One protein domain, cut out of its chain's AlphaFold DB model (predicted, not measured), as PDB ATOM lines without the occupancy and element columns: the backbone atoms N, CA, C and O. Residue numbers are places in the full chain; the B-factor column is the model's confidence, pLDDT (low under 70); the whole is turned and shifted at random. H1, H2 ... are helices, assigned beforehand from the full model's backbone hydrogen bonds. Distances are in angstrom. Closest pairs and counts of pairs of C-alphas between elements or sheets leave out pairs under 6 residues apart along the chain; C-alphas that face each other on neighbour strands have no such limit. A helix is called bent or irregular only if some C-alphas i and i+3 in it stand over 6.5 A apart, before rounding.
ATOM      1  N   ALA A  11      25.335  16.660  31.844       85.62
ATOM      2  CA  ALA A  11      26.658  16.920  32.392       85.62
ATOM      3  C   ALA A  11      27.326  18.196  31.868       85.62
ATOM      4  O   ALA A  11      28.209  18.719  32.546       85.62
ATOM      5  N   VAL A  12      26.927  18.714  30.703       86.38
ATOM      6  CA  VAL A  12      27.491  19.974  30.192       86.38
ATOM      7  C   VAL A  12      26.814  21.213  30.773       86.38
ATOM      8  O   VAL A  12      27.323  22.318  30.614       86.38
ATOM      9  N   PHE A  13      25.700  21.038  31.488       84.06
ATOM     10  CA  PHE A  13      25.044  22.117  32.212       84.06
ATOM     11  C   PHE A  13      25.603  22.272  33.631       84.06
ATOM     12  O   PHE A  13      26.088  21.301  34.226       84.06
ATOM     13  N   PRO A  14      25.506  23.482  34.215       83.88
ATOM     14  CA  PRO A  14      25.783  23.675  35.629       83.88
ATOM     15  C   PRO A  14      24.961  22.708  36.492       83.88
ATOM     16  O   PRO A  14      23.788  22.460  36.185       83.88
ATOM     17  N   PRO A  15      25.526  22.191  37.599       81.75
ATOM     18  CA  PRO A  15      24.769  21.396  38.552       81.75
ATOM     19  C   PRO A  15      23.495  22.111  39.001       81.75
ATOM     20  O   PRO A  15      23.455  23.334  39.175       81.75
ATOM     21  N   LYS A  16      22.437  21.336  39.229       76.50
ATOM     22  CA  LYS A  16      21.168  21.870  39.719       76.50
ATOM     23  C   LYS A  16      21.384  22.605  41.048       76.50
ATOM     24  O   LYS A  16      21.924  22.026  41.984       76.50
ATOM     25  N   GLY A  17      20.929  23.856  41.127       74.56
ATOM     26  CA  GLY A  17      21.089  24.695  42.321       74.56
ATOM     27  C   GLY A  17      22.390  25.502  42.372       74.56
ATOM     28  O   GLY A  17      22.657  26.128  43.395       74.56
ATOM     29  N   THR A  18      23.183  25.522  41.295       80.94
ATOM     30  CA  THR A  18      24.352  26.412  41.197       80.94
ATOM     31  C   THR A  18      23.916  27.873  41.322       80.94
ATOM     32  O   THR A  18      22.956  28.293  40.672       80.94
ATOM     33  N   THR A  19      24.627  28.634  42.156       81.00
ATOM     34  CA  THR A  19      24.423  30.074  42.370       81.00
ATOM     35  C   THR A  19      25.635  30.858  41.895       81.00
ATOM     36  O   THR A  19      26.756  30.355  41.949       81.00
ATOM     37  N   TYR A  20      25.396  32.083  41.437       81.75
ATOM     38  CA  TYR A  20      26.422  32.980  40.909       81.75
ATOM     39  C   TYR A  20      26.422  34.272  41.698       81.75
ATOM     40  O   TYR A  20      25.357  34.731  42.112       81.75
ATOM     41  N   GLN A  21      27.606  34.833  41.916       80.69
ATOM     42  CA  GLN A  21      27.767  36.054  42.704       80.69
ATOM     43  C   GLN A  21      27.534  37.301  41.855       80.69
ATOM     44  O   GLN A  21      27.175  38.347  42.385       80.69
ATOM     45  N   THR A  22      27.726  37.195  40.538       83.25
ATOM     46  CA  THR A  22      27.611  38.328  39.618       83.25
ATOM     47  C   THR A  22      26.805  37.979  38.372       83.25
ATOM     48  O   THR A  22      26.713  36.825  37.949       83.25
ATOM     49  N   ALA A  23      26.241  39.017  37.749       84.12
ATOM     50  CA  ALA A  23      25.608  38.917  36.440       84.12
ATOM     51  C   ALA A  23      26.571  38.413  35.349       84.12
ATOM     52  O   ALA A  23      26.145  37.679  34.464       84.12
ATOM     53  N   ASP A  24      27.859  38.765  35.420       88.94
ATOM     54  CA  ASP A  24      28.860  38.381  34.413       88.94
ATOM     55  C   ASP A  24      29.121  36.879  34.396       88.94
ATOM     56  O   ASP A  24      29.112  36.253  33.333       88.94
ATOM     57  N   GLU A  25      29.317  36.284  35.579       88.06
ATOM     58  CA  GLU A  25      29.493  34.834  35.717       88.06
ATOM     59  C   GLU A  25      28.293  34.093  35.125       88.06
ATOM     60  O   GLU A  25      28.432  33.113  34.392       88.06
ATOM     61  N   TRP A  26      27.103  34.610  35.399       86.44
ATOM     62  CA  TRP A  26      25.866  34.039  34.912       86.44
ATOM     63  C   TRP A  26      25.694  34.142  33.395       86.44
ATOM     64  O   TRP A  26      25.382  33.137  32.753       86.44
ATOM     65  N   TYR A  27      25.923  35.317  32.797       90.31
ATOM     66  CA  TYR A  27      25.879  35.463  31.340       90.31
ATOM     67  C   TYR A  27      26.936  34.602  30.654       90.31
ATOM     68  O   TYR A  27      26.665  34.055  29.586       90.31
ATOM     69  N   THR A  28      28.116  34.450  31.261       92.44
ATOM     70  CA  THR A  28      29.174  33.576  30.736       92.44
ATOM     71  C   THR A  28      28.687  32.135  30.653       92.44
ATOM     72  O   THR A  28      28.811  31.497  29.609       92.44
ATOM     73  N   VAL A  29      28.037  31.647  31.710       90.88
ATOM     74  CA  VAL A  29      27.450  30.305  31.723       90.88
ATOM     75  C   VAL A  29      26.325  30.162  30.703       90.88
ATOM     76  O   VAL A  29      26.288  29.165  29.987       90.88
ATOM     77  N   LEU A  30      25.430  31.146  30.579       90.38
ATOM     78  CA  LEU A  30      24.395  31.104  29.544       90.38
ATOM     79  C   LEU A  30      24.994  31.076  28.137       90.38
ATOM     80  O   LEU A  30      24.514  30.330  27.288       90.38
ATOM     81  N   ALA A  31      26.060  31.831  27.885       93.31
ATOM     82  CA  ALA A  31      26.743  31.818  26.599       93.31
ATOM     83  C   ALA A  31      27.399  30.458  26.297       93.31
ATOM     84  O   ALA A  31      27.267  29.951  25.181       93.31
ATOM     85  N   ASP A  32      28.032  29.827  27.290       92.25
ATOM     86  CA  ASP A  32      28.561  28.462  27.164       92.25
ATOM     87  C   ASP A  32      27.433  27.458  26.862       92.25
ATOM     88  O   ASP A  32      27.579  26.591  25.998       92.25
ATOM     89  N   MET A  33      26.271  27.615  27.506       90.62
ATOM     90  CA  MET A  33      25.082  26.800  27.237       90.62
ATOM     91  C   MET A  33      24.548  26.994  25.816       90.62
ATOM     92  O   MET A  33      24.119  26.022  25.202       90.62
ATOM     93  N   GLN A  34      24.597  28.207  25.256       91.44
ATOM     94  CA  GLN A  34      24.194  28.441  23.865       91.44
ATOM     95  C   GLN A  34      25.084  27.677  22.878       91.44
ATOM     96  O   GLN A  34      24.573  27.085  21.923       91.44
ATOM     97  N   ILE A  35      26.399  27.648  23.122       92.38
ATOM     98  CA  ILE A  35      27.346  26.843  22.337       92.38
ATOM     99  C   ILE A  35      27.052  25.353  22.515       92.38
ATOM    100  O   ILE A  35      26.993  24.627  21.525       92.38
ATOM    101  N   ALA A  36      26.813  24.900  23.749       91.62
ATOM    102  CA  ALA A  36      26.471  23.510  24.031       91.62
ATOM    103  C   ALA A  36      25.193  23.070  23.300       91.62
ATOM    104  O   ALA A  36      25.183  22.009  22.679       91.62
ATOM    105  N   SER A  37      24.142  23.896  23.305       89.56
ATOM    106  CA  SER A  37      22.907  23.615  22.571       89.56
ATOM    107  C   SER A  37      23.171  23.421  21.083       89.56
ATOM    108  O   SER A  37      22.730  22.425  20.520       89.56
ATOM    109  N   MET A  38      23.960  24.301  20.458       90.88
ATOM    110  CA  MET A  38      24.338  24.128  19.056       90.88
ATOM    111  C   MET A  38      25.149  22.853  18.837       90.88
ATOM    112  O   MET A  38      24.877  22.109  17.904       90.88
ATOM    113  N   LEU A  39      26.130  22.583  19.695       92.38
ATOM    114  CA  LEU A  39      27.043  21.458  19.545       92.38
ATOM    115  C   LEU A  39      26.342  20.103  19.691       92.38
ATOM    116  O   LEU A  39      26.603  19.206  18.893       92.38
ATOM    117  N   PHE A  40      25.444  19.948  20.663       91.00
ATOM    118  CA  PHE A  40      24.826  18.654  20.980       91.00
ATOM    119  C   PHE A  40      23.451  18.438  20.359       91.00
ATOM    120  O   PHE A  40      22.994  17.296  20.280       91.00
ATOM    121  N   GLN A  41      22.789  19.490  19.876       89.06
ATOM    122  CA  GLN A  41      21.595  19.308  19.067       89.06
ATOM    123  C   GLN A  41      22.002  18.757  17.694       89.06
ATOM    124  O   GLN A  41      22.580  19.463  16.868       89.06
ATOM    125  N   HIS A  42      21.753  17.463  17.498       88.44
ATOM    126  CA  HIS A  42      22.160  16.724  16.302       88.44
ATOM    127  C   HIS A  42      21.235  17.024  15.117       88.44
ATOM    128  O   HIS A  42      21.676  17.480  14.067       88.44
ATOM    129  N   ASN A  43      19.930  16.834  15.315       88.69
ATOM    130  CA  ASN A  43      18.936  16.981  14.256       88.69
ATOM    131  C   ASN A  43      18.472  18.432  14.121       88.69
ATOM    132  O   ASN A  43      18.242  19.112  15.124       88.69
ATOM    133  N   ASP A  44      18.290  18.866  12.872       86.88
ATOM    134  CA  ASP A  44      17.655  20.137  12.494       86.88
ATOM    135  C   ASP A  44      18.300  21.390  13.109       86.88
ATOM    136  O   ASP A  44      17.696  22.461  13.140       86.88
ATOM    137  N   MET A  45      19.540  21.278  13.602       89.69
ATOM    138  CA  MET A  45      20.250  22.416  14.183       89.69
ATOM    139  C   MET A  45      20.738  23.382  13.106       89.69
ATOM    140  O   MET A  45      20.792  24.586  13.352       89.69
ATOM    141  N   VAL A  46      21.092  22.881  11.921       92.19
ATOM    142  CA  VAL A  46      21.574  23.690  10.795       92.19
ATOM    143  C   VAL A  46      20.966  23.212   9.480       92.19
ATOM    144  O   VAL A  46      20.698  22.022   9.325       92.19
ATOM    145  N   SER A  47      20.767  24.129   8.535       92.00
ATOM    146  CA  SER A  47      20.246  23.821   7.192       92.00
ATOM    147  C   SER A  47      21.291  23.934   6.077       92.00
ATOM    148  O   SER A  47      21.096  23.389   4.993       92.00
ATOM    149  N   SER A  48      22.400  24.634   6.324       94.56
ATOM    150  CA  SER A  48      23.509  24.811   5.383       94.56
ATOM    151  C   SER A  48      24.808  25.153   6.117       94.56
ATOM    152  O   SER A  48      24.803  25.441   7.319       94.56
ATOM    153  N   GLU A  49      25.934  25.154   5.400       95.50
ATOM    154  CA  GLU A  49      27.209  25.621   5.960       95.50
ATOM    155  C   GLU A  49      27.141  27.082   6.415       95.50
ATOM    156  O   GLU A  49      27.664  27.425   7.474       95.50
ATOM    157  N   ASP A  50      26.490  27.943   5.630       95.12
ATOM    158  CA  ASP A  50      26.353  29.365   5.942       95.12
ATOM    159  C   ASP A  50      25.441  29.586   7.156       95.12
ATOM    160  O   ASP A  50      25.798  30.347   8.057       95.12
ATOM    161  N   ASP A  51      24.336  28.841   7.266       95.19
ATOM    162  CA  ASP A  51      23.496  28.842   8.469       95.19
ATOM    163  C   ASP A  51      24.288  28.381   9.706       95.19
ATOM    164  O   ASP A  51      24.244  29.022  10.757       95.19
ATOM    165  N   CYS A  52      25.107  27.331   9.570       94.94
ATOM    166  CA  CYS A  52      25.998  26.880  10.639       94.94
ATOM    167  C   CYS A  52      26.997  27.973  11.056       94.94
ATOM    168  O   CYS A  52      27.156  28.236  12.248       94.94
ATOM    169  N   LYS A  53      27.642  28.659  10.104       95.00
ATOM    170  CA  LYS A  53      28.569  29.767  10.402       95.00
ATOM    171  C   LYS A  53      27.845  30.938  11.067       95.00
ATOM    172  O   LYS A  53      28.341  31.462  12.059       95.00
ATOM    173  N   THR A  54      26.651  31.296  10.604       95.38
ATOM    174  CA  THR A  54      25.772  32.318  11.209       95.38
ATOM    175  C   THR A  54      25.436  32.013  12.655       95.38
ATOM    176  O   THR A  54      25.625  32.866  13.528       95.38
ATOM    177  N   LYS A  55      25.039  30.779  12.942       95.12
ATOM    178  CA  LYS A  55      24.741  30.313  14.298       95.12
ATOM    179  C   LYS A  55      25.978  30.296  15.194       95.12
ATOM    180  O   LYS A  55      25.905  30.697  16.360       95.12
ATOM    181  N   TYR A  56      27.116  29.861  14.658       94.25
ATOM    182  CA  TYR A  56      28.375  29.781  15.395       94.25
ATOM    183  C   TYR A  56      28.932  31.168  15.735       94.25
ATOM    184  O   TYR A  56      29.245  31.443  16.895       94.25
ATOM    185  N   VAL A  57      29.019  32.060  14.743       94.50
ATOM    186  CA  VAL A  57      29.573  33.411  14.907       94.50
ATOM    187  C   VAL A  57      28.764  34.210  15.926       94.50
ATOM    188  O   VAL A  57      29.354  34.806  16.825       94.50
ATOM    189  N   ALA A  58      27.429  34.160  15.859       96.06
ATOM    190  CA  ALA A  58      26.560  34.816  16.835       96.06
ATOM    191  C   ALA A  58      26.849  34.362  18.276       96.06
ATOM    192  O   ALA A  58      27.047  35.188  19.168       96.06
ATOM    193  N   ARG A  59      26.936  33.045  18.505       95.19
ATOM    194  CA  ARG A  59      27.185  32.470  19.838       95.19
ATOM    195  C   ARG A  59      28.581  32.797  20.364       95.19
ATOM    196  O   ARG A  59      28.716  33.107  21.545       95.19
ATOM    197  N   GLN A  60      29.604  32.785  19.508       94.38
ATOM    198  CA  GLN A  60      30.965  33.139  19.921       94.38
ATOM    199  C   GLN A  60      31.111  34.626  20.247       94.38
ATOM    200  O   GLN A  60      31.740  34.977  21.245       94.38
ATOM    201  N   LEU A  61      30.499  35.512  19.459       95.38
ATOM    202  CA  LEU A  61      30.493  36.945  19.757       95.38
ATOM    203  C   LEU A  61      29.738  37.238  21.051       95.38
ATOM    204  O   LEU A  61      30.261  37.940  21.916       95.38
ATOM    205  N   PHE A  62      28.560  36.635  21.225       96.25
ATOM    206  CA  PHE A  62      27.792  36.719  22.463       96.25
ATOM    207  C   PHE A  62      28.617  36.262  23.672       96.25
ATOM    208  O   PHE A  62      28.697  36.960  24.681       96.25
ATOM    209  N   ARG A  63      29.316  35.130  23.549       94.94
ATOM    210  CA  ARG A  63      30.209  34.618  24.588       94.94
ATOM    211  C   ARG A  63      31.389  35.535  24.881       94.94
ATOM    212  O   ARG A  63      31.724  35.729  26.046       94.94
ATOM    213  N   ARG A  64      32.015  36.113  23.857       94.81
ATOM    214  CA  ARG A  64      33.124  37.061  24.030       94.81
ATOM    215  C   ARG A  64      32.670  38.309  24.791       94.81
ATOM    216  O   ARG A  64      33.388  38.771  25.673       94.81
ATOM    217  N   LEU A  65      31.474  38.819  24.494       95.81
ATOM    218  CA  LEU A  65      30.865  39.912  25.255       95.81
ATOM    219  C   LEU A  65      30.571  39.494  26.702       95.81
ATOM    220  O   LEU A  65      30.874  40.250  27.623       95.81
ATOM    221  N   ALA A  66      30.037  38.286  26.915       94.56
ATOM    222  CA  ALA A  66      29.751  37.761  28.251       94.56
ATOM    223  C   ALA A  66      31.018  37.687  29.117       94.56
ATOM    224  O   ALA A  66      31.062  38.249  30.208       94.56
ATOM    225  N   LYS A  67      32.083  37.079  28.580       93.88
ATOM    226  CA  LYS A  67      33.382  36.958  29.252       93.88
ATOM    227  C   LYS A  67      34.069  38.295  29.504       93.88
ATOM    228  O   LYS A  67      34.791  38.439  30.483       93.88
ATOM    229  N   GLY A  68      33.841  39.272  28.629       93.81
ATOM    230  CA  GLY A  68      34.319  40.639  28.813       93.81
ATOM    231  C   GLY A  68      33.517  41.459  29.826       93.81
ATOM    232  O   GLY A  68      33.785  42.649  29.946       93.81
ATOM    233  N   GLY A  69      32.508  40.879  30.491       92.00
ATOM    234  CA  GLY A  69      31.631  41.588  31.431       92.00
ATOM    235  C   GLY A  69      30.733  42.642  30.775       92.00
ATOM    236  O   GLY A  69      30.204  43.520  31.448       92.00
ATOM    237  N   ARG A  70      30.570  42.580  29.449       94.25
ATOM    238  CA  ARG A  70      29.887  43.611  28.654       94.25
ATOM    239  C   ARG A  70      28.370  43.453  28.648       94.25
ATOM    240  O   ARG A  70      27.639  44.437  28.648       94.25
ATOM    241  N   LEU A  71      27.876  42.214  28.664       93.50
ATOM    242  CA  LEU A  71      26.433  41.947  28.586       93.50
ATOM    243  C   LEU A  71      25.662  42.442  29.814       93.50
ATOM    244  O   LEU A  71      24.503  42.815  29.699       93.50
ATOM    245  N   SER A  72      26.289  42.465  30.985       90.38
ATOM    246  CA  SER A  72      25.629  42.869  32.227       90.38
ATOM    247  C   SER A  72      25.406  44.375  32.346       90.38
ATOM    248  O   SER A  72      24.446  44.784  32.993       90.38
ATOM    249  N   SER A  73      26.275  45.190  31.738       90.56
ATOM    250  CA  SER A  73      26.110  46.643  31.676       90.56
ATOM    251  C   SER A  73      25.281  47.095  30.478       90.56
ATOM    252  O   SER A  73      24.807  48.226  30.498       90.56
ATOM    253  N   PHE A  74      25.069  46.234  29.472       92.69
ATOM    254  CA  PHE A  74      24.358  46.577  28.240       92.69
ATOM    255  C   PHE A  74      23.046  47.320  28.514       92.69
ATOM    256  O   PHE A  74      22.211  46.847  29.283       92.69
ATOM    257  N   GLY A  75      22.862  48.473  27.876       89.50
ATOM    258  CA  GLY A  75      21.663  49.300  27.990       89.50
ATOM    259  C   GLY A  75      21.498  50.065  29.309       89.50
ATOM    260  O   GLY A  75      20.513  50.782  29.439       89.50
ATOM    261  N   PHE A  76      22.401  49.950  30.290       90.50
ATOM    262  CA  PHE A  76      22.429  50.818  31.482       90.50
ATOM    263  C   PHE A  76      23.266  52.087  31.242       90.50
ATOM    264  O   PHE A  76      23.781  52.309  30.143       90.50
ATOM    265  N   ALA A  77      23.386  52.941  32.261       89.31
ATOM    266  CA  ALA A  77      24.276  54.105  32.242       89.31
ATOM    267  C   ALA A  77      25.765  53.723  32.148       89.31
ATOM    268  O   ALA A  77      26.568  54.493  31.634       89.31
ATOM    269  N   GLU A  78      26.127  52.533  32.627       89.88
ATOM    270  CA  GLU A  78      27.485  51.984  32.598       89.88
ATOM    271  C   GLU A  78      27.846  51.291  31.270       89.88
ATOM    272  O   GLU A  78      28.932  50.726  31.151       89.88
ATOM    273  N   ASP A  79      26.948  51.278  30.281       90.69
ATOM    274  CA  ASP A  79      27.248  50.753  28.948       90.69
ATOM    275  C   ASP A  79      28.100  51.752  28.153       90.69
ATOM    276  O   ASP A  79      27.583  52.697  27.568       90.69
ATOM    277  N   ASP A  80      29.413  51.539  28.123       89.69
ATOM    278  CA  ASP A  80      30.386  52.385  27.424       89.69
ATOM    279  C   ASP A  80      30.909  51.773  26.112       89.69
ATOM    280  O   ASP A  80      31.821  52.319  25.485       89.69
ATOM    281  N   TRP A  81      30.356  50.633  25.687       90.75
ATOM    282  CA  TRP A  81      30.944  49.815  24.626       90.75
ATOM    283  C   TRP A  81      29.990  49.498  23.478       90.75
ATOM    284  O   TRP A  81      30.472  49.214  22.378       90.75
ATOM    285  N   SER A  82      28.673  49.465  23.710       91.44
ATOM    286  CA  SER A  82      27.735  49.040  22.672       91.44
ATOM    287  C   SER A  82      27.559  50.116  21.595       91.44
ATOM    288  O   SER A  82      27.659  51.317  21.836       91.44
ATOM    289  N   ALA A  83      27.326  49.708  20.351       88.25
ATOM    290  CA  ALA A  83      27.153  50.663  19.260       88.25
ATOM    291  C   ALA A  83      25.841  51.457  19.382       88.25
ATOM    292  O   ALA A  83      25.792  52.626  19.003       88.25
ATOM    293  N   GLY A  84      24.807  50.853  19.982       73.94
ATOM    294  CA  GLY A  84      23.533  51.509  20.295       73.94
ATOM    295  C   GLY A  84      23.641  52.638  21.334       73.94
ATOM    296  O   GLY A  84      22.641  53.287  21.637       73.94
ATOM    297  N   GLN A  85      24.837  52.896  21.880       67.62
ATOM    298  CA  GLN A  85      25.110  54.020  22.778       67.62
ATOM    299  C   GLN A  85      25.073  55.386  22.100       67.62
ATOM    300  O   GLN A  85      24.761  56.372  22.763       67.62
ATOM    301  N   GLN A  86      25.407  55.470  20.810       56.88
ATOM    302  CA  GLN A  86      25.735  56.757  20.187       56.88
ATOM    303  C   GLN A  86      24.525  57.675  19.936       56.88
ATOM    304  O   GLN A  86      24.729  58.868  19.729       56.88
ATOM    305  N   ASP A  87      23.295  57.159  20.046       51.94
ATOM    306  CA  ASP A  87      22.062  57.884  19.694       51.94
ATOM    307  C   ASP A  87      21.153  58.222  20.903       51.94
ATOM    308  O   ASP A  87      20.052  58.744  20.730       51.94
ATOM    309  N   ALA A  88      21.564  57.929  22.144       53.81
ATOM    310  CA  ALA A  88      20.698  58.122  23.311       53.81
ATOM    311  C   ALA A  88      20.728  59.575  23.835       53.81
ATOM    312  O   ALA A  88      21.510  59.917  24.717       53.81
ATOM    313  N   GLU A  89      19.806  60.422  23.360       51.62
ATOM    314  CA  GLU A  89      19.499  61.750  23.942       51.62
ATOM    315  C   GLU A  89      18.986  61.689  25.402       51.62
ATOM    316  O   GLU A  89      18.809  62.717  26.055       51.62
ATOM    317  N   THR A  90      18.730  60.492  25.940       59.75
ATOM    318  CA  THR A  90      18.103  60.269  27.250       59.75
ATOM    319  C   THR A  90      19.092  59.763  28.299       59.75
ATOM    320  O   THR A  90      19.872  58.843  28.063       59.75
ATOM    321  N   THR A  91      19.021  60.339  29.503       70.31
ATOM    322  CA  THR A  91      19.752  59.858  30.683       70.31
ATOM    323  C   THR A  91      19.293  58.448  31.047       70.31
ATOM    324  O   THR A  91      18.133  58.255  31.411       70.31
ATOM    325  N   ARG A  92      20.204  57.475  30.955       83.69
ATOM    326  CA  ARG A  92      19.934  56.078  31.310       83.69
ATOM    327  C   ARG A  92      19.952  55.840  32.812       83.69
ATOM    328  O   ARG A  92      20.599  56.571  33.566       83.69
ATOM    329  N   LEU A  93      19.271  54.787  33.240       87.06
ATOM    330  CA  LEU A  93      19.237  54.364  34.628       87.06
ATOM    331  C   LEU A  93      20.541  53.630  34.980       87.06
ATOM    332  O   LEU A  93      21.042  52.825  34.185       87.06
ATOM    333  N   PRO A  94      21.097  53.879  36.178       87.50
ATOM    334  CA  PRO A  94      22.245  53.135  36.664       87.50
ATOM    335  C   PRO A  94      21.853  51.685  36.925       87.50
ATOM    336  O   PRO A  94      20.736  51.382  37.365       87.50
ATOM    337  N   MET A  95      22.792  50.781  36.695       83.75
ATOM    338  CA  MET A  95      22.635  49.383  37.055       83.75
ATOM    339  C   MET A  95      22.444  49.236  38.580       83.75
ATOM    340  O   MET A  95      23.193  49.826  39.365       83.75
ATOM    341  N   PRO A  96      21.477  48.428  39.050       75.88
ATOM    342  CA  PRO A  96      21.326  48.172  40.479       75.88
ATOM    343  C   PRO A  96      22.524  47.395  41.049       75.88
ATOM    344  O   PRO A  96      23.196  46.641  40.344       75.88
ATOM    345  N   HIS A  97      22.796  47.554  42.350       67.31
ATOM    346  CA  HIS A  97      23.944  46.923  43.012       67.31
ATOM    347  C   HIS A  97      24.008  45.400  42.770       67.31
ATOM    348  O   HIS A  97      23.069  44.666  43.079       67.31
ATOM    349  N   ARG A  98      25.165  44.916  42.289       57.00
ATOM    350  CA  ARG A  98      25.454  43.516  41.900       57.00
ATOM    351  C   ARG A  98      25.539  42.500  43.059       57.00
ATOM    352  O   ARG A  98      26.191  41.477  42.927       57.00
ATOM    353  N   GLY A  99      24.951  42.786  44.216       53.94
ATOM    354  CA  GLY A  99      25.389  42.204  45.492       53.94
ATOM    355  C   GLY A  99      24.708  40.926  45.986       53.94
ATOM    356  O   GLY A  99      24.956  40.554  47.129       53.94
ATOM    357  N   SER A 100      23.853  40.261  45.207       55.34
ATOM    358  CA  SER A 100      23.073  39.122  45.720       55.34
ATOM    359  C   SER A 100      23.312  37.855  44.903       55.34
ATOM    360  O   SER A 100      23.086  37.892  43.694       55.34
ATOM    361  N   PRO A 101      23.688  36.723  45.536       59.59
ATOM    362  CA  PRO A 101      23.780  35.444  44.849       59.59
ATOM    363  C   PRO A 101      22.440  35.064  44.220       59.59
ATOM    364  O   PRO A 101      21.396  35.195  44.863       59.59
ATOM    365  N   PHE A 102      22.451  34.534  42.998       63.94
ATOM    366  CA  PHE A 102      21.223  34.076  42.343       63.94
ATOM    367  C   PHE A 102      21.406  32.708  41.665       63.94
ATOM    368  O   PHE A 102      22.453  32.446  41.065       63.94
ATOM    369  N   PRO A 103      20.423  31.793  41.784       57.16
ATOM    370  CA  PRO A 103      20.539  30.444  41.241       57.16
ATOM    371  C   PRO A 103      20.143  30.366  39.763       57.16
ATOM    372  O   PRO A 103      19.156  30.966  39.338       57.16
ATOM    373  N   ILE A 104      20.863  29.548  38.989       57.59
ATOM    374  CA  ILE A 104      20.408  29.102  37.666       57.59
ATOM    375  C   ILE A 104      19.528  27.866  37.861       57.59
ATOM    376  O   ILE A 104      20.002  26.823  38.320       57.59
ATOM    377  N   TRP A 105      18.251  27.957  37.483       54.81
ATOM    378  CA  TRP A 105      17.402  26.777  37.319       54.81
ATOM    379  C   TRP A 105      17.267  26.429  35.827       54.81
ATOM    380  O   TRP A 105      16.961  27.325  35.040       54.81
ATOM    381  N   PRO A 106      17.451  25.158  35.416       49.00
ATOM    382  CA  PRO A 106      17.387  24.752  34.005       49.00
ATOM    383  C   PRO A 106      15.999  24.802  33.340       49.00
ATOM    384  O   PRO A 106      15.863  24.352  32.210       49.00
ATOM    385  N   ASP A 107      14.956  25.298  34.004       44.75
ATOM    386  CA  ASP A 107      13.608  25.364  33.430       44.75
ATOM    387  C   ASP A 107      12.789  26.503  34.056       44.75
ATOM    388  O   ASP A 107      13.056  26.989  35.153       44.75
ATOM    389  N   ASN A 108      11.797  26.974  33.318       51.69
ATOM    390  CA  ASN A 108      10.951  28.101  33.653       51.69
ATOM    391  C   ASN A 108      10.344  27.991  35.074       51.69
ATOM    392  O   ASN A 108       9.677  27.015  35.406       51.69
ATOM    393  N   PHE A 109      10.498  29.098  35.817       40.94
ATOM    394  CA  PHE A 109       9.801  29.522  37.043       40.94
ATOM    395  C   PHE A 109      10.525  29.334  38.403       40.94
ATOM    396  O   PHE A 109      10.167  28.480  39.208       40.94
ATOM    397  N   ARG A 110      11.367  30.355  38.693       42.22
ATOM    398  CA  ARG A 110      11.821  30.932  39.995       42.22
ATOM    399  C   ARG A 110      13.117  30.354  40.596       42.22
ATOM    400  O   ARG A 110      13.286  29.141  40.563       42.22
ATOM    401  N   PRO A 111      14.008  31.182  41.197       44.03
ATOM    402  CA  PRO A 111      13.917  32.599  41.607       44.03
ATOM    403  C   PRO A 111      14.529  33.588  40.595       44.03
ATOM    404  O   PRO A 111      15.377  33.227  39.784       44.03
ATOM    405  N   ALA A 112      14.071  34.841  40.632       51.44
ATOM    406  CA  ALA A 112      14.465  35.886  39.693       51.44
ATOM    407  C   ALA A 112      15.827  36.506  40.059       51.44
ATOM    408  O   ALA A 112      16.011  36.971  41.182       51.44
ATOM    409  N   ASN A 113      16.757  36.549  39.096       55.50
ATOM    410  CA  ASN A 113      17.871  37.505  39.109       55.50
ATOM    411  C   ASN A 113      17.271  38.919  39.200       55.50
ATOM    412  O   ASN A 113      16.270  39.192  38.531       55.50
ATOM    413  N   VAL A 114      17.881  39.803  39.995       55.44
ATOM    414  CA  VAL A 114      17.501  41.223  40.081       55.44
ATOM    415  C   VAL A 114      17.337  41.808  38.680       55.44
ATOM    416  O   VAL A 114      16.328  42.451  38.431       55.44
ATOM    417  N   MET A 115      18.231  41.473  37.744       59.62
ATOM    418  CA  MET A 115      18.181  41.952  36.359       59.62
ATOM    419  C   MET A 115      16.922  41.546  35.583       59.62
ATOM    420  O   MET A 115      16.508  42.286  34.704       59.62
ATOM    421  N   PHE A 116      16.283  40.416  35.897       62.78
ATOM    422  CA  PHE A 116      15.045  40.003  35.219       62.78
ATOM    423  C   PHE A 116      13.805  40.667  35.771       62.78
ATOM    424  O   PHE A 116      12.816  40.815  35.064       62.78
ATOM    425  N   VAL A 117      13.839  41.015  37.054       74.69
ATOM    426  CA  VAL A 117      12.754  41.791  37.648       74.69
ATOM    427  C   VAL A 117      12.669  43.146  36.936       74.69
ATOM    428  O   VAL A 117      11.575  43.679  36.802       74.69
ATOM    429  N   LEU A 118      13.797  43.636  36.401       85.25
ATOM    430  CA  LEU A 118      13.897  44.852  35.593       85.25
ATOM    431  C   LEU A 118      13.364  44.715  34.162       85.25
ATOM    432  O   LEU A 118      13.365  45.712  33.453       85.25
ATOM    433  N   ASP A 119      12.944  43.532  33.707       89.69
ATOM    434  CA  ASP A 119      12.372  43.351  32.372       89.69
ATOM    435  C   ASP A 119      10.846  43.279  32.448       89.69
ATOM    436  O   ASP A 119      10.299  42.666  33.373       89.69
ATOM    437  N   SER A 190      14.407  48.805  29.734       92.44
ATOM    438  CA  SER A 190      14.816  47.477  29.275       92.44
ATOM    439  C   SER A 190      14.228  47.134  27.904       92.44
ATOM    440  O   SER A 190      14.934  46.619  27.032       92.44
ATOM    441  N   TRP A 191      12.954  47.473  27.689       94.19
ATOM    442  CA  TRP A 191      12.307  47.328  26.388       94.19
ATOM    443  C   TRP A 191      12.937  48.243  25.331       94.19
ATOM    444  O   TRP A 191      13.331  47.766  24.270       94.19
ATOM    445  N   ALA A 192      13.109  49.531  25.643       91.69
ATOM    446  CA  ALA A 192      13.624  50.530  24.704       91.69
ATOM    447  C   ALA A 192      15.081  50.277  24.270       91.69
ATOM    448  O   ALA A 192      15.440  50.513  23.121       91.69
ATOM    449  N   THR A 193      15.921  49.794  25.183       90.44
ATOM    450  CA  THR A 193      17.356  49.550  24.939       90.44
ATOM    451  C   THR A 193      17.647  48.167  24.359       90.44
ATOM    452  O   THR A 193      18.771  47.890  23.948       90.44
ATOM    453  N   GLY A 194      16.659  47.268  24.340       92.50
ATOM    454  CA  GLY A 194      16.840  45.883  23.913       92.50
ATOM    455  C   GLY A 194      17.432  44.954  24.981       92.50
ATOM    456  O   GLY A 194      17.699  43.789  24.673       92.50
ATOM    457  N   ARG A 195      17.590  45.398  26.241       92.25
ATOM    458  CA  ARG A 195      17.955  44.504  27.365       92.25
ATOM    459  C   ARG A 195      16.964  43.350  27.514       92.25
ATOM    460  O   ARG A 195      17.385  42.218  27.753       92.25
ATOM    461  N   PHE A 196      15.678  43.609  27.271       93.81
ATOM    462  CA  PHE A 196      14.649  42.573  27.216       93.81
ATOM    463  C   PHE A 196      15.044  41.439  26.256       93.81
ATOM    464  O   PHE A 196      15.022  40.263  26.624       93.81
ATOM    465  N   TRP A 197      15.470  41.787  25.037       95.25
ATOM    466  CA  TRP A 197      15.867  40.816  24.017       95.25
ATOM    467  C   TRP A 197      17.157  40.084  24.379       95.25
ATOM    468  O   TRP A 197      17.246  38.880  24.145       95.25
ATOM    469  N   LEU A 198      18.118  40.765  25.012       94.62
ATOM    470  CA  LEU A 198      19.331  40.137  25.543       94.62
ATOM    471  C   LEU A 198      18.967  39.041  26.554       94.62
ATOM    472  O   LEU A 198      19.369  37.885  26.409       94.62
ATOM    473  N   ASN A 199      18.149  39.384  27.546       91.06
ATOM    474  CA  ASN A 199      17.716  38.477  28.607       91.06
ATOM    475  C   ASN A 199      16.799  37.354  28.117       91.06
ATOM    476  O   ASN A 199      16.778  36.258  28.697       91.06
ATOM    477  N   TYR A 200      16.032  37.606  27.058       90.69
ATOM    478  CA  TYR A 200      15.225  36.597  26.390       90.69
ATOM    479  C   TYR A 200      16.107  35.606  25.616       90.69
ATOM    480  O   TYR A 200      16.059  34.403  25.892       90.69
ATOM    481  N   ALA A 201      16.966  36.097  24.717       92.25
ATOM    482  CA  ALA A 201      17.843  35.275  23.881       92.25
ATOM    483  C   ALA A 201      18.794  34.413  24.716       92.25
ATOM    484  O   ALA A 201      18.922  33.216  24.462       92.25
ATOM    485  N   ALA A 202      19.397  34.985  25.766       90.44
ATOM    486  CA  ALA A 202      20.356  34.282  26.616       90.44
ATOM    487  C   ALA A 202      19.792  32.968  27.194       90.44
ATOM    488  O   ALA A 202      20.527  31.994  27.352       90.44
ATOM    489  N   ARG A 203      18.478  32.908  27.456       84.69
ATOM    490  CA  ARG A 203      17.792  31.736  28.030       84.69
ATOM    491  C   ARG A 203      17.131  30.816  27.005       84.69
ATOM    492  O   ARG A 203      16.762  29.696  27.355       84.69
ATOM    493  N   LYS A 204      16.900  31.281  25.779       82.69
ATOM    494  CA  LYS A 204      16.084  30.585  24.776       82.69
ATOM    495  C   LYS A 204      16.943  30.199  23.584       82.69
ATOM    496  O   LYS A 204      17.040  30.943  22.618       82.69
ATOM    497  N   SER A 205      17.551  29.016  23.643       79.25
ATOM    498  CA  SER A 205      18.482  28.567  22.600       79.25
ATOM    499  C   SER A 205      17.861  28.421  21.214       79.25
ATOM    500  O   SER A 205      18.554  28.648  20.228       79.25
ATOM    501  N   TRP A 206      16.569  28.089  21.137       81.19
ATOM    502  CA  TRP A 206      15.852  27.962  19.866       81.19
ATOM    503  C   TRP A 206      15.607  29.313  19.181       81.19
ATOM    504  O   TRP A 206      15.796  29.450  17.979       81.19
ATOM    505  N   ALA A 207      15.232  30.336  19.956       86.75
ATOM    506  CA  ALA A 207      14.965  31.680  19.442       86.75
ATOM    507  C   ALA A 207      16.231  32.552  19.337       86.75
ATOM    508  O   ALA A 207      16.171  33.662  18.805       86.75
ATOM    509  N   PHE A 208      17.365  32.068  19.859       93.19
ATOM    510  CA  PHE A 208      18.600  32.839  19.994       93.19
ATOM    511  C   PHE A 208      19.028  33.471  18.672       93.19
ATOM    512  O   PHE A 208      19.298  34.664  18.640       93.19
ATOM    513  N   ASP A 209      19.054  32.701  17.584       93.00
ATOM    514  CA  ASP A 209      19.597  33.159  16.303       93.00
ATOM    515  C   ASP A 209      18.770  34.291  15.692       93.00
ATOM    516  O   ASP A 209      19.310  35.343  15.348       93.00
ATOM    517  N   ALA A 210      17.451  34.102  15.623       92.31
ATOM    518  CA  ALA A 210      16.539  35.114  15.106       92.31
ATOM    519  C   ALA A 210      16.624  36.405  15.933       92.31
ATOM    520  O   ALA A 210      16.739  37.492  15.371       92.31
ATOM    521  N   ILE A 211      16.632  36.293  17.265       94.94
ATOM    522  CA  ILE A 211      16.665  37.458  18.158       94.94
ATOM    523  C   ILE A 211      18.025  38.151  18.123       94.94
ATOM    524  O   ILE A 211      18.080  39.378  18.051       94.94
ATOM    525  N   TYR A 212      19.120  37.390  18.143       96.31
ATOM    526  CA  TYR A 212      20.472  37.933  18.126       96.31
ATOM    527  C   TYR A 212      20.686  38.788  16.882       96.31
ATOM    528  O   TYR A 212      21.013  39.968  16.986       96.31
ATOM    529  N   TRP A 213      20.443  38.226  15.699       95.44
ATOM    530  CA  TRP A 213      20.698  38.934  14.449       95.44
ATOM    531  C   TRP A 213      19.741  40.100  14.217       95.44
ATOM    532  O   TRP A 213      20.117  41.092  13.585       95.44
ATOM    533  N   LYS A 214      18.517  40.010  14.737       93.88
ATOM    534  CA  LYS A 214      17.504  41.047  14.565       93.88
ATOM    535  C   LYS A 214      17.647  42.210  15.541       93.88
ATOM    536  O   LYS A 214      17.655  43.351  15.098       93.88
ATOM    537  N   TYR A 215      17.788  41.925  16.834       94.31
ATOM    538  CA  TYR A 215      17.693  42.931  17.898       94.31
ATOM    539  C   TYR A 215      19.009  43.206  18.629       94.31
ATOM    540  O   TYR A 215      19.112  44.233  19.292       94.31
ATOM    541  N   LEU A 216      20.010  42.321  18.559       96.00
ATOM    542  CA  LEU A 216      21.231  42.457  19.370       96.00
ATOM    543  C   LEU A 216      22.469  42.814  18.547       96.00
ATOM    544  O   LEU A 216      23.230  43.682  18.954       96.00
ATOM    545  N   ASP A 217      22.660  42.199  17.380       96.00
ATOM    546  CA  ASP A 217      23.877  42.346  16.572       96.00
ATOM    547  C   ASP A 217      24.235  43.811  16.289       96.00
ATOM    548  O   ASP A 217      25.348  44.238  16.591       96.00
ATOM    549  N   GLN A 218      23.300  44.603  15.752       94.31
ATOM    550  CA  GLN A 218      23.590  46.007  15.433       94.31
ATOM    551  C   GLN A 218      23.694  46.884  16.680       94.31
ATOM    552  O   GLN A 218      24.461  47.841  16.682       94.31
ATOM    553  N   ASN A 219      22.993  46.528  17.759       93.50
ATOM    554  CA  ASN A 219      23.139  47.213  19.039       93.50
ATOM    555  C   ASN A 219      24.534  46.986  19.632       93.50
ATOM    556  O   ASN A 219      25.102  47.898  20.225       93.50
ATOM    557  N   PHE A 220      25.122  45.805  19.436       95.25
ATOM    558  CA  PHE A 220      26.453  45.471  19.941       95.25
ATOM    559  C   PHE A 220      27.583  45.964  19.035       95.25
ATOM    560  O   PHE A 220      28.580  46.474  19.538       95.25
ATOM    561  N   PHE A 221      27.442  45.816  17.715       95.00
ATOM    562  CA  PHE A 221      28.544  45.971  16.754       95.00
ATOM    563  C   PHE A 221      28.306  47.043  15.685       95.00
ATOM    564  O   PHE A 221      29.166  47.262  14.834       95.00
ATOM    565  N   GLY A 222      27.164  47.723  15.726       93.38
ATOM    566  CA  GLY A 222      26.822  48.817  14.824       93.38
ATOM    567  C   GLY A 222      26.181  48.350  13.526       93.38
ATOM    568  O   GLY A 222      25.917  47.163  13.310       93.38
ATOM    569  N   LYS A 223      25.913  49.310  12.641       93.06
ATOM    570  CA  LYS A 223      25.196  49.051  11.392       93.06
ATOM    571  C   LYS A 223      25.923  48.021  10.526       93.06
ATOM    572  O   LYS A 223      27.152  47.952  10.485       93.06
ATOM    573  N   ARG A 224      25.136  47.199   9.841       91.94
ATOM    574  CA  ARG A 224      25.588  46.263   8.804       91.94
ATOM    575  C   ARG A 224      24.874  46.583   7.499       91.94
ATOM    576  O   ARG A 224      23.905  47.335   7.504       91.94
ATOM    577  N   ASP A 225      25.338  45.989   6.409       87.81
ATOM    578  CA  ASP A 225      24.616  46.039   5.140       87.81
ATOM    579  C   ASP A 225      23.242  45.359   5.284       87.81
ATOM    580  O   ASP A 225      23.126  44.273   5.863       87.81
ATOM    581  N   GLU A 226      22.202  46.025   4.789       82.75
ATOM    582  CA  GLU A 226      20.808  45.590   4.869       82.75
ATOM    583  C   GLU A 226      20.475  44.497   3.841       82.75
ATOM    584  O   GLU A 226      19.520  43.747   4.031       82.75
ATOM    585  N   ASN A 227      21.279  44.347   2.782       87.94
ATOM    586  CA  ASN A 227      20.984  43.445   1.664       87.94
ATOM    587  C   ASN A 227      21.530  42.018   1.837       87.94
ATOM    588  O   ASN A 227      21.576  41.249   0.875       87.94
ATOM    589  N   ILE A 228      21.968  41.650   3.041       89.50
ATOM    590  CA  ILE A 228      22.574  40.342   3.302       89.50
ATOM    591  C   ILE A 228      21.500  39.361   3.791       89.50
ATOM    592  O   ILE A 228      20.849  39.623   4.808       89.50
ATOM    593  N   PRO A 229      21.319  38.205   3.119       91.19
ATOM    594  CA  PRO A 229      20.412  37.161   3.583       91.19
ATOM    595  C   PRO A 229      20.746  36.704   5.006       91.19
ATOM    596  O   PRO A 229      21.914  36.609   5.376       91.19
ATOM    597  N   MET A 230      19.728  36.334   5.792       87.50
ATOM    598  CA  MET A 230      19.901  35.972   7.207       87.50
ATOM    599  C   MET A 230      20.985  34.905   7.441       87.50
ATOM    600  O   MET A 230      21.775  35.026   8.369       87.50
ATOM    601  N   HIS A 231      21.052  33.886   6.580       89.25
ATOM    602  CA  HIS A 231      22.023  32.795   6.698       89.25
ATOM    603  C   HIS A 231      23.462  33.209   6.354       89.25
ATOM    604  O   HIS A 231      24.379  32.466   6.670       89.25
ATOM    605  N   GLU A 232      23.692  34.385   5.766       93.25
ATOM    606  CA  GLU A 232      25.030  34.895   5.436       93.25
ATOM    607  C   GLU A 232      25.504  36.022   6.366       93.25
ATOM    608  O   GLU A 232      26.605  36.551   6.193       93.25
ATOM    609  N   LEU A 233      24.710  36.386   7.379       94.88
ATOM    610  CA  LEU A 233      25.025  37.499   8.281       94.88
ATOM    611  C   LEU A 233      26.369  37.326   8.998       94.88
ATOM    612  O   LEU A 233      27.021  38.325   9.315       94.88
ATOM    613  N   TRP A 234      26.843  36.089   9.171       93.94
ATOM    614  CA  TRP A 234      28.176  35.798   9.704       93.94
ATOM    615  C   TRP A 234      29.303  36.540   8.984       93.94
ATOM    616  O   TRP A 234      30.238  36.995   9.645       93.94
ATOM    617  N   LYS A 235      29.204  36.732   7.661       93.50
ATOM    618  CA  LYS A 235      30.232  37.405   6.848       93.50
ATOM    619  C   LYS A 235      30.472  38.843   7.314       93.50
ATOM    620  O   LYS A 235      31.587  39.348   7.227       93.50
ATOM    621  N   THR A 236      29.451  39.481   7.891       94.50
ATOM    622  CA  THR A 236      29.546  40.854   8.407       94.50
ATOM    623  C   THR A 236      30.303  40.962   9.724       94.50
ATOM    624  O   THR A 236      30.763  42.052  10.055       94.50
ATOM    625  N   ARG A 237      30.446  39.864  10.480       93.94
ATOM    626  CA  ARG A 237      31.036  39.873  11.831       93.94
ATOM    627  C   ARG A 237      32.178  38.891  12.043       93.94
ATOM    628  O   ARG A 237      32.835  38.968  13.072       93.94
ATOM    629  N   VAL A 238      32.453  37.990  11.104       91.50
ATOM    630  CA  VAL A 238      33.492  36.962  11.276       91.50
ATOM    631  C   VAL A 238      34.877  37.545  11.535       91.50
ATOM    632  O   VAL A 238      35.617  36.996  12.337       91.50
ATOM    633  N   HIS A 239      35.182  38.713  10.964       90.69
ATOM    634  CA  HIS A 239      36.434  39.437  11.196       90.69
ATOM    635  C   HIS A 239      36.627  39.892  12.658       90.69
ATOM    636  O   HIS A 239      37.736  40.237  13.056       90.69
ATOM    637  N   LEU A 240      35.559  39.906  13.467       91.06
ATOM    638  CA  LEU A 240      35.617  40.169  14.907       91.06
ATOM    639  C   LEU A 240      36.022  38.921  15.707       91.06
ATOM    640  O   LEU A 240      36.237  39.009  16.918       91.06
ATOM    641  N   LEU A 241      36.109  37.756  15.064       86.62
ATOM    642  CA  LEU A 241      36.601  36.521  15.653       86.62
ATOM    643  C   LEU A 241      38.022  36.252  15.164       86.62
ATOM    644  O   LEU A 241      38.308  36.274  13.974       86.62
ATOM    645  N   ASN A 242      38.906  35.907  16.097       74.31
ATOM    646  CA  ASN A 242      40.274  35.497  15.768       74.31
ATOM    647  C   ASN A 242      40.351  34.016  15.339       74.31
ATOM    648  O   ASN A 242      41.430  33.522  15.027       74.31
ATOM    649  N   GLN A 243      39.228  33.288  15.373       65.25
ATOM    650  CA  GLN A 243      39.174  31.833  15.238       65.25
ATOM    651  C   GLN A 243      38.200  31.385  14.134       65.25
ATOM    652  O   GLN A 243      37.139  30.823  14.410       65.25
ATOM    653  N   GLU A 244      38.579  31.556  12.867       69.50
ATOM    654  CA  GLU A 244      37.842  30.932  11.753       69.50
ATOM    655  C   GLU A 244      37.839  29.397  11.862       69.50
ATOM    656  O   GLU A 244      36.864  28.742  11.502       69.50
ATOM    657  N   ARG A 245      38.898  28.818  12.447       74.69
ATOM    658  CA  ARG A 245      39.054  27.367  12.610       74.69
ATOM    659  C   ARG A 245      37.910  26.721  13.393       74.69
ATOM    660  O   ARG A 245      37.383  25.712  12.947       74.69
ATOM    661  N   GLY A 246      37.478  27.320  14.504       78.62
ATOM    662  CA  GLY A 246      36.372  26.770  15.293       78.62
ATOM    663  C   GLY A 246      35.041  26.767  14.531       78.62
ATOM    664  O   GLY A 246      34.242  25.845  14.686       78.62
ATOM    665  N   ALA A 247      34.826  27.750  13.647       80.00
ATOM    666  CA  ALA A 247      33.662  27.765  12.766       80.00
ATOM    667  C   ALA A 247      33.738  26.632  11.733       80.00
ATOM    668  O   ALA A 247      32.744  25.947  11.509       80.00
ATOM    669  N   MET A 248      34.916  26.399  11.148       84.12
ATOM    670  CA  MET A 248      35.129  25.316  10.181       84.12
ATOM    671  C   MET A 248      34.938  23.935  10.819       84.12
ATOM    672  O   MET A 248      34.241  23.099  10.248       84.12
ATOM    673  N   ASP A 249      35.468  23.722  12.025       90.44
ATOM    674  CA  ASP A 249      35.292  22.468  12.764       90.44
ATOM    675  C   ASP A 249      33.807  22.222  13.096       90.44
ATOM    676  O   ASP A 249      33.304  21.109  12.927       90.44
ATOM    677  N   MET A 250      33.072  23.265  13.512       92.31
ATOM    678  CA  MET A 250      31.629  23.172  13.766       92.31
ATOM    679  C   MET A 250      30.849  22.841  12.486       92.31
ATOM    680  O   MET A 250      29.962  21.990  12.517       92.31
ATOM    681  N   VAL A 251      31.190  23.477  11.361       93.00
ATOM    682  CA  VAL A 251      30.567  23.207  10.057       93.00
ATOM    683  C   VAL A 251      30.799  21.761   9.647       93.00
ATOM    684  O   VAL A 251      29.835  21.068   9.342       93.00
ATOM    685  N   GLN A 252      32.043  21.276   9.693       93.62
ATOM    686  CA  GLN A 252      32.362  19.901   9.314       93.62
ATOM    687  C   GLN A 252      31.559  18.896  10.146       93.62
ATOM    688  O   GLN A 252      30.933  17.992   9.595       93.62
ATOM    689  N   ILE A 253      31.537  19.093  11.465       93.50
ATOM    690  CA  ILE A 253      30.738  18.285  12.384       93.50
ATOM    691  C   ILE A 253      29.263  18.294  11.981       93.50
ATOM    692  O   ILE A 253      28.659  17.235  11.842       93.50
ATOM    693  N   LYS A 254      28.673  19.478  11.803       94.38
ATOM    694  CA  LYS A 254      27.225  19.605  11.630       94.38
ATOM    695  C   LYS A 254      26.754  19.163  10.256       94.38
ATOM    696  O   LYS A 254      25.664  18.611  10.148       94.38
ATOM    697  N   MET A 255      27.573  19.353   9.226       95.00
ATOM    698  CA  MET A 255      27.292  18.820   7.898       95.00
ATOM    699  C   MET A 255      27.335  17.289   7.898       95.00
ATOM    700  O   MET A 255      26.496  16.674   7.248       95.00
ATOM    701  N   GLU A 256      28.241  16.662   8.656       93.50
ATOM    702  CA  GLU A 256      28.250  15.202   8.811       93.50
ATOM    703  C   GLU A 256      27.017  14.710   9.579       93.50
ATOM    704  O   GLU A 256      26.304  13.841   9.087       93.50
ATOM    705  N   GLU A 257      26.716  15.317  10.733       92.88
ATOM    706  CA  GLU A 257      25.537  14.986  11.547       92.88
ATOM    707  C   GLU A 257      24.230  15.161  10.749       92.88
ATOM    708  O   GLU A 257      23.331  14.342  10.862       92.88
ATOM    709  N   SER A 258      24.137  16.156   9.857       89.81
ATOM    710  CA  SER A 258      22.932  16.389   9.040       89.81
ATOM    711  C   SER A 258      22.596  15.273   8.039       89.81
ATOM    712  O   SER A 258      21.472  15.227   7.534       89.81
ATOM    713  N   LYS A 259      23.544  14.370   7.739       90.50
ATOM    714  CA  LYS A 259      23.329  13.246   6.811       90.50
ATOM    715  C   LYS A 259      22.449  12.158   7.413       90.50
ATOM    716  O   LYS A 259      21.810  11.413   6.671       90.50
ATOM    717  N   GLU A 260      22.417  12.062   8.736       89.44
ATOM    718  CA  GLU A 260      21.691  11.031   9.462       89.44
ATOM    719  C   GLU A 260      20.731  11.669  10.464       89.44
ATOM    720  O   GLU A 260      21.020  12.677  11.095       89.44
ATOM    721  N   ARG A 261      19.545  11.079  10.623       87.38
ATOM    722  CA  ARG A 261      18.568  11.546  11.612       87.38
ATOM    723  C   ARG A 261      18.518  10.581  12.779       87.38
ATOM    724  O   ARG A 261      17.714   9.649  12.775       87.38
ATOM    725  N   VAL A 262      19.380  10.799  13.768       88.69
ATOM    726  CA  VAL A 262      19.527   9.904  14.925       88.69
ATOM    727  C   VAL A 262      19.492  10.661  16.249       88.69
ATOM    728  O   VAL A 262      19.779  11.856  16.328       88.69
ATOM    729  N   LEU A 263      19.104   9.961  17.314       84.25
ATOM    730  CA  LEU A 263      19.276  10.448  18.679       84.25
ATOM    731  C   LEU A 263      20.620   9.940  19.191       84.25
ATOM    732  O   LEU A 263      20.817   8.737  19.325       84.25
ATOM    733  N   VAL A 264      21.540  10.864  19.458       86.81
ATOM    734  CA  VAL A 264      22.861  10.528  19.994       86.81
ATOM    735  C   VAL A 264      22.835  10.631  21.511       86.81
ATOM    736  O   VAL A 264      22.529  11.692  22.057       86.81
ATOM    737  N   GLU A 265      23.178   9.538  22.183       86.19
ATOM    738  CA  GLU A 265      23.484   9.538  23.611       86.19
ATOM    739  C   GLU A 265      24.978   9.795  23.814       86.19
ATOM    740  O   GLU A 265      25.819   9.246  23.104       86.19
ATOM    741  N   TRP A 266      25.306  10.646  24.782       87.75
ATOM    742  CA  TRP A 266      26.683  10.997  25.117       87.75
ATOM    743  C   TRP A 266      27.008  10.519  26.518       87.75
ATOM    744  O   TRP A 266      26.226  10.753  27.442       87.75
ATOM    745  N   ASP A 267      28.191   9.937  26.699       93.00
ATOM    746  CA  ASP A 267      28.757   9.822  28.034       93.00
ATOM    747  C   ASP A 267      29.228  11.198  28.539       93.00
ATOM    748  O   ASP A 267      29.631  12.082  27.772       93.00
ATOM    749  N   ASP A 268      29.178  11.376  29.858       91.25
ATOM    750  CA  ASP A 268      29.452  12.659  30.506       91.25
ATOM    751  C   ASP A 268      30.872  13.182  30.237       91.25
ATOM    752  O   ASP A 268      31.070  14.394  30.124       91.25
ATOM    753  N   ALA A 269      31.870  12.297  30.148       91.44
ATOM    754  CA  ALA A 269      33.264  12.689  29.962       91.44
ATOM    755  C   ALA A 269      33.510  13.173  28.528       91.44
ATOM    756  O   ALA A 269      34.047  14.268  28.335       91.44
ATOM    757  N   SER A 270      33.038  12.419  27.533       90.94
ATOM    758  CA  SER A 270      33.129  12.797  26.122       90.94
ATOM    759  C   SER A 270      32.338  14.066  25.826       90.94
ATOM    760  O   SER A 270      32.827  14.926  25.095       90.94
ATOM    761  N   ALA A 271      31.155  14.244  26.429       91.31
ATOM    762  CA  ALA A 271      30.385  15.479  26.283       91.31
ATOM    763  C   ALA A 271      31.166  16.696  26.807       91.31
ATOM    764  O   ALA A 271      31.300  17.707  26.115       91.31
ATOM    765  N   ARG A 272      31.751  16.603  28.008       91.19
ATOM    766  CA  ARG A 272      32.561  17.694  28.577       91.19
ATOM    767  C   ARG A 272      33.799  17.992  27.736       91.19
ATOM    768  O   ARG A 272      34.086  19.159  27.482       91.19
ATOM    769  N   GLN A 273      34.509  16.961  27.279       91.50
ATOM    770  CA  GLN A 273      35.697  17.121  26.442       91.50
ATOM    771  C   GLN A 273      35.354  17.768  25.095       91.50
ATOM    772  O   GLN A 273      36.037  18.697  24.662       91.50
ATOM    773  N   ARG A 274      34.270  17.313  24.454       91.12
ATOM    774  CA  ARG A 274      33.801  17.862  23.179       91.12
ATOM    775  C   ARG A 274      33.388  19.322  23.326       91.12
ATOM    776  O   ARG A 274      33.758  20.128  22.480       91.12
ATOM    777  N   LEU A 275      32.678  19.683  24.398       91.56
ATOM    778  CA  LEU A 275      32.327  21.079  24.658       91.56
ATOM    779  C   LEU A 275      33.573  21.936  24.896       91.56
ATOM    780  O   LEU A 275      33.687  23.002  24.298       91.56
ATOM    781  N   ALA A 276      34.521  21.463  25.710       90.44
ATOM    782  CA  ALA A 276      35.741  22.205  26.017       90.44
ATOM    783  C   ALA A 276      36.483  22.647  24.745       90.44
ATOM    784  O   ALA A 276      36.880  23.806  24.669       90.44
ATOM    785  N   HIS A 277      36.568  21.786  23.721       87.38
ATOM    786  CA  HIS A 277      37.169  22.108  22.418       87.38
ATOM    787  C   HIS A 277      36.607  23.393  21.778       87.38
ATOM    788  O   HIS A 277      37.362  24.171  21.208       87.38
TER     789      HIS A 277
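This is residues 11 to 119 and 190 to 277 of the 281 residues of an uncharacterized protein of Magnaporthe grisea (UniProt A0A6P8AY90). A long helical hairpin, H1 and H2, runs through the middle, and shorter helices cross it: the hairpin of H5 and H6 packs on it, and H7 and H8 pack on H2. Residues 68 to 113, with no named element, make a long loop beyond the end of H2. The printed part has 197 residues, with nine named helices, H1 to H9 in chain order, and no named strand; its class is all helix. It is compact, with a radius of gyration of the C-alphas of 17.3 A and spans of 52 by 44 by 27 A.

H1, residues 23 to 40, begins at C-alpha 23 (25.608, 38.917, 36.440) and is 25.5 A long. H2, residues 49 to 67, is 26.6 A long. Then come H3, residues 114 to 117, H4, 190 to 193, H5, 195 to 203, H6, 208 to 221, H7, 230 to 236, and H8, 244 to 257, 20.1 A long. H9, residues 268 to 277, ends at C-alpha 277 (37.169, 22.108, 22.418). H6 and H7 are irregular: C-alphas 215 and 218 are 7.1 A apart, and C-alphas 231 and 234 are 7.5 A apart.

H2 is the hub. Its closest C-alphas to H1 are Arg 63 and Ala 31, 4.9 A, at a shallow tilt of 20 degrees, opposite ways. H2 touches H7 (Thr 54 and Trp 234, 4.5 A), H8 (Glu 49 and Val 251, 5.8 A) and H6 (Lys 55 and Asp 209, 6.2 A), each with a part of H2 alone. H5 touches H1 (Ala 202 and Leu 30, 5.9 A) and H6 (Ala 201 and Phe 208, 4.6 A). H9 only just touches H1, with 3 pairs of C-alphas within 8 A, closest Leu 275 and Ala 36, 6.4 A. H3 and H4 are each close to H5 but not clearly touching it. Every O i to N i+4 pair is within hydrogen-bond range in H1, H2, H8 and H9, against 4 of 5 in H5, 7 of 10 in H6 and 0 of 3 in H7, where 3 of 4 O i to N i+3 pairs are; H3 and H4 are too short for such a pair.

The C-alphas of Thr 91 and Glu 260, 53.3 A apart, are the two farthest apart. Residues 120 to 189 are not printed; C-alphas 119 and 190 are 5.7 A apart across the cut. The link from H2 to H3 is long. Mean pLDDT of the printed part is 85.0, with residues 85 to 90, 97 to 116 and 243 to 244 under 70.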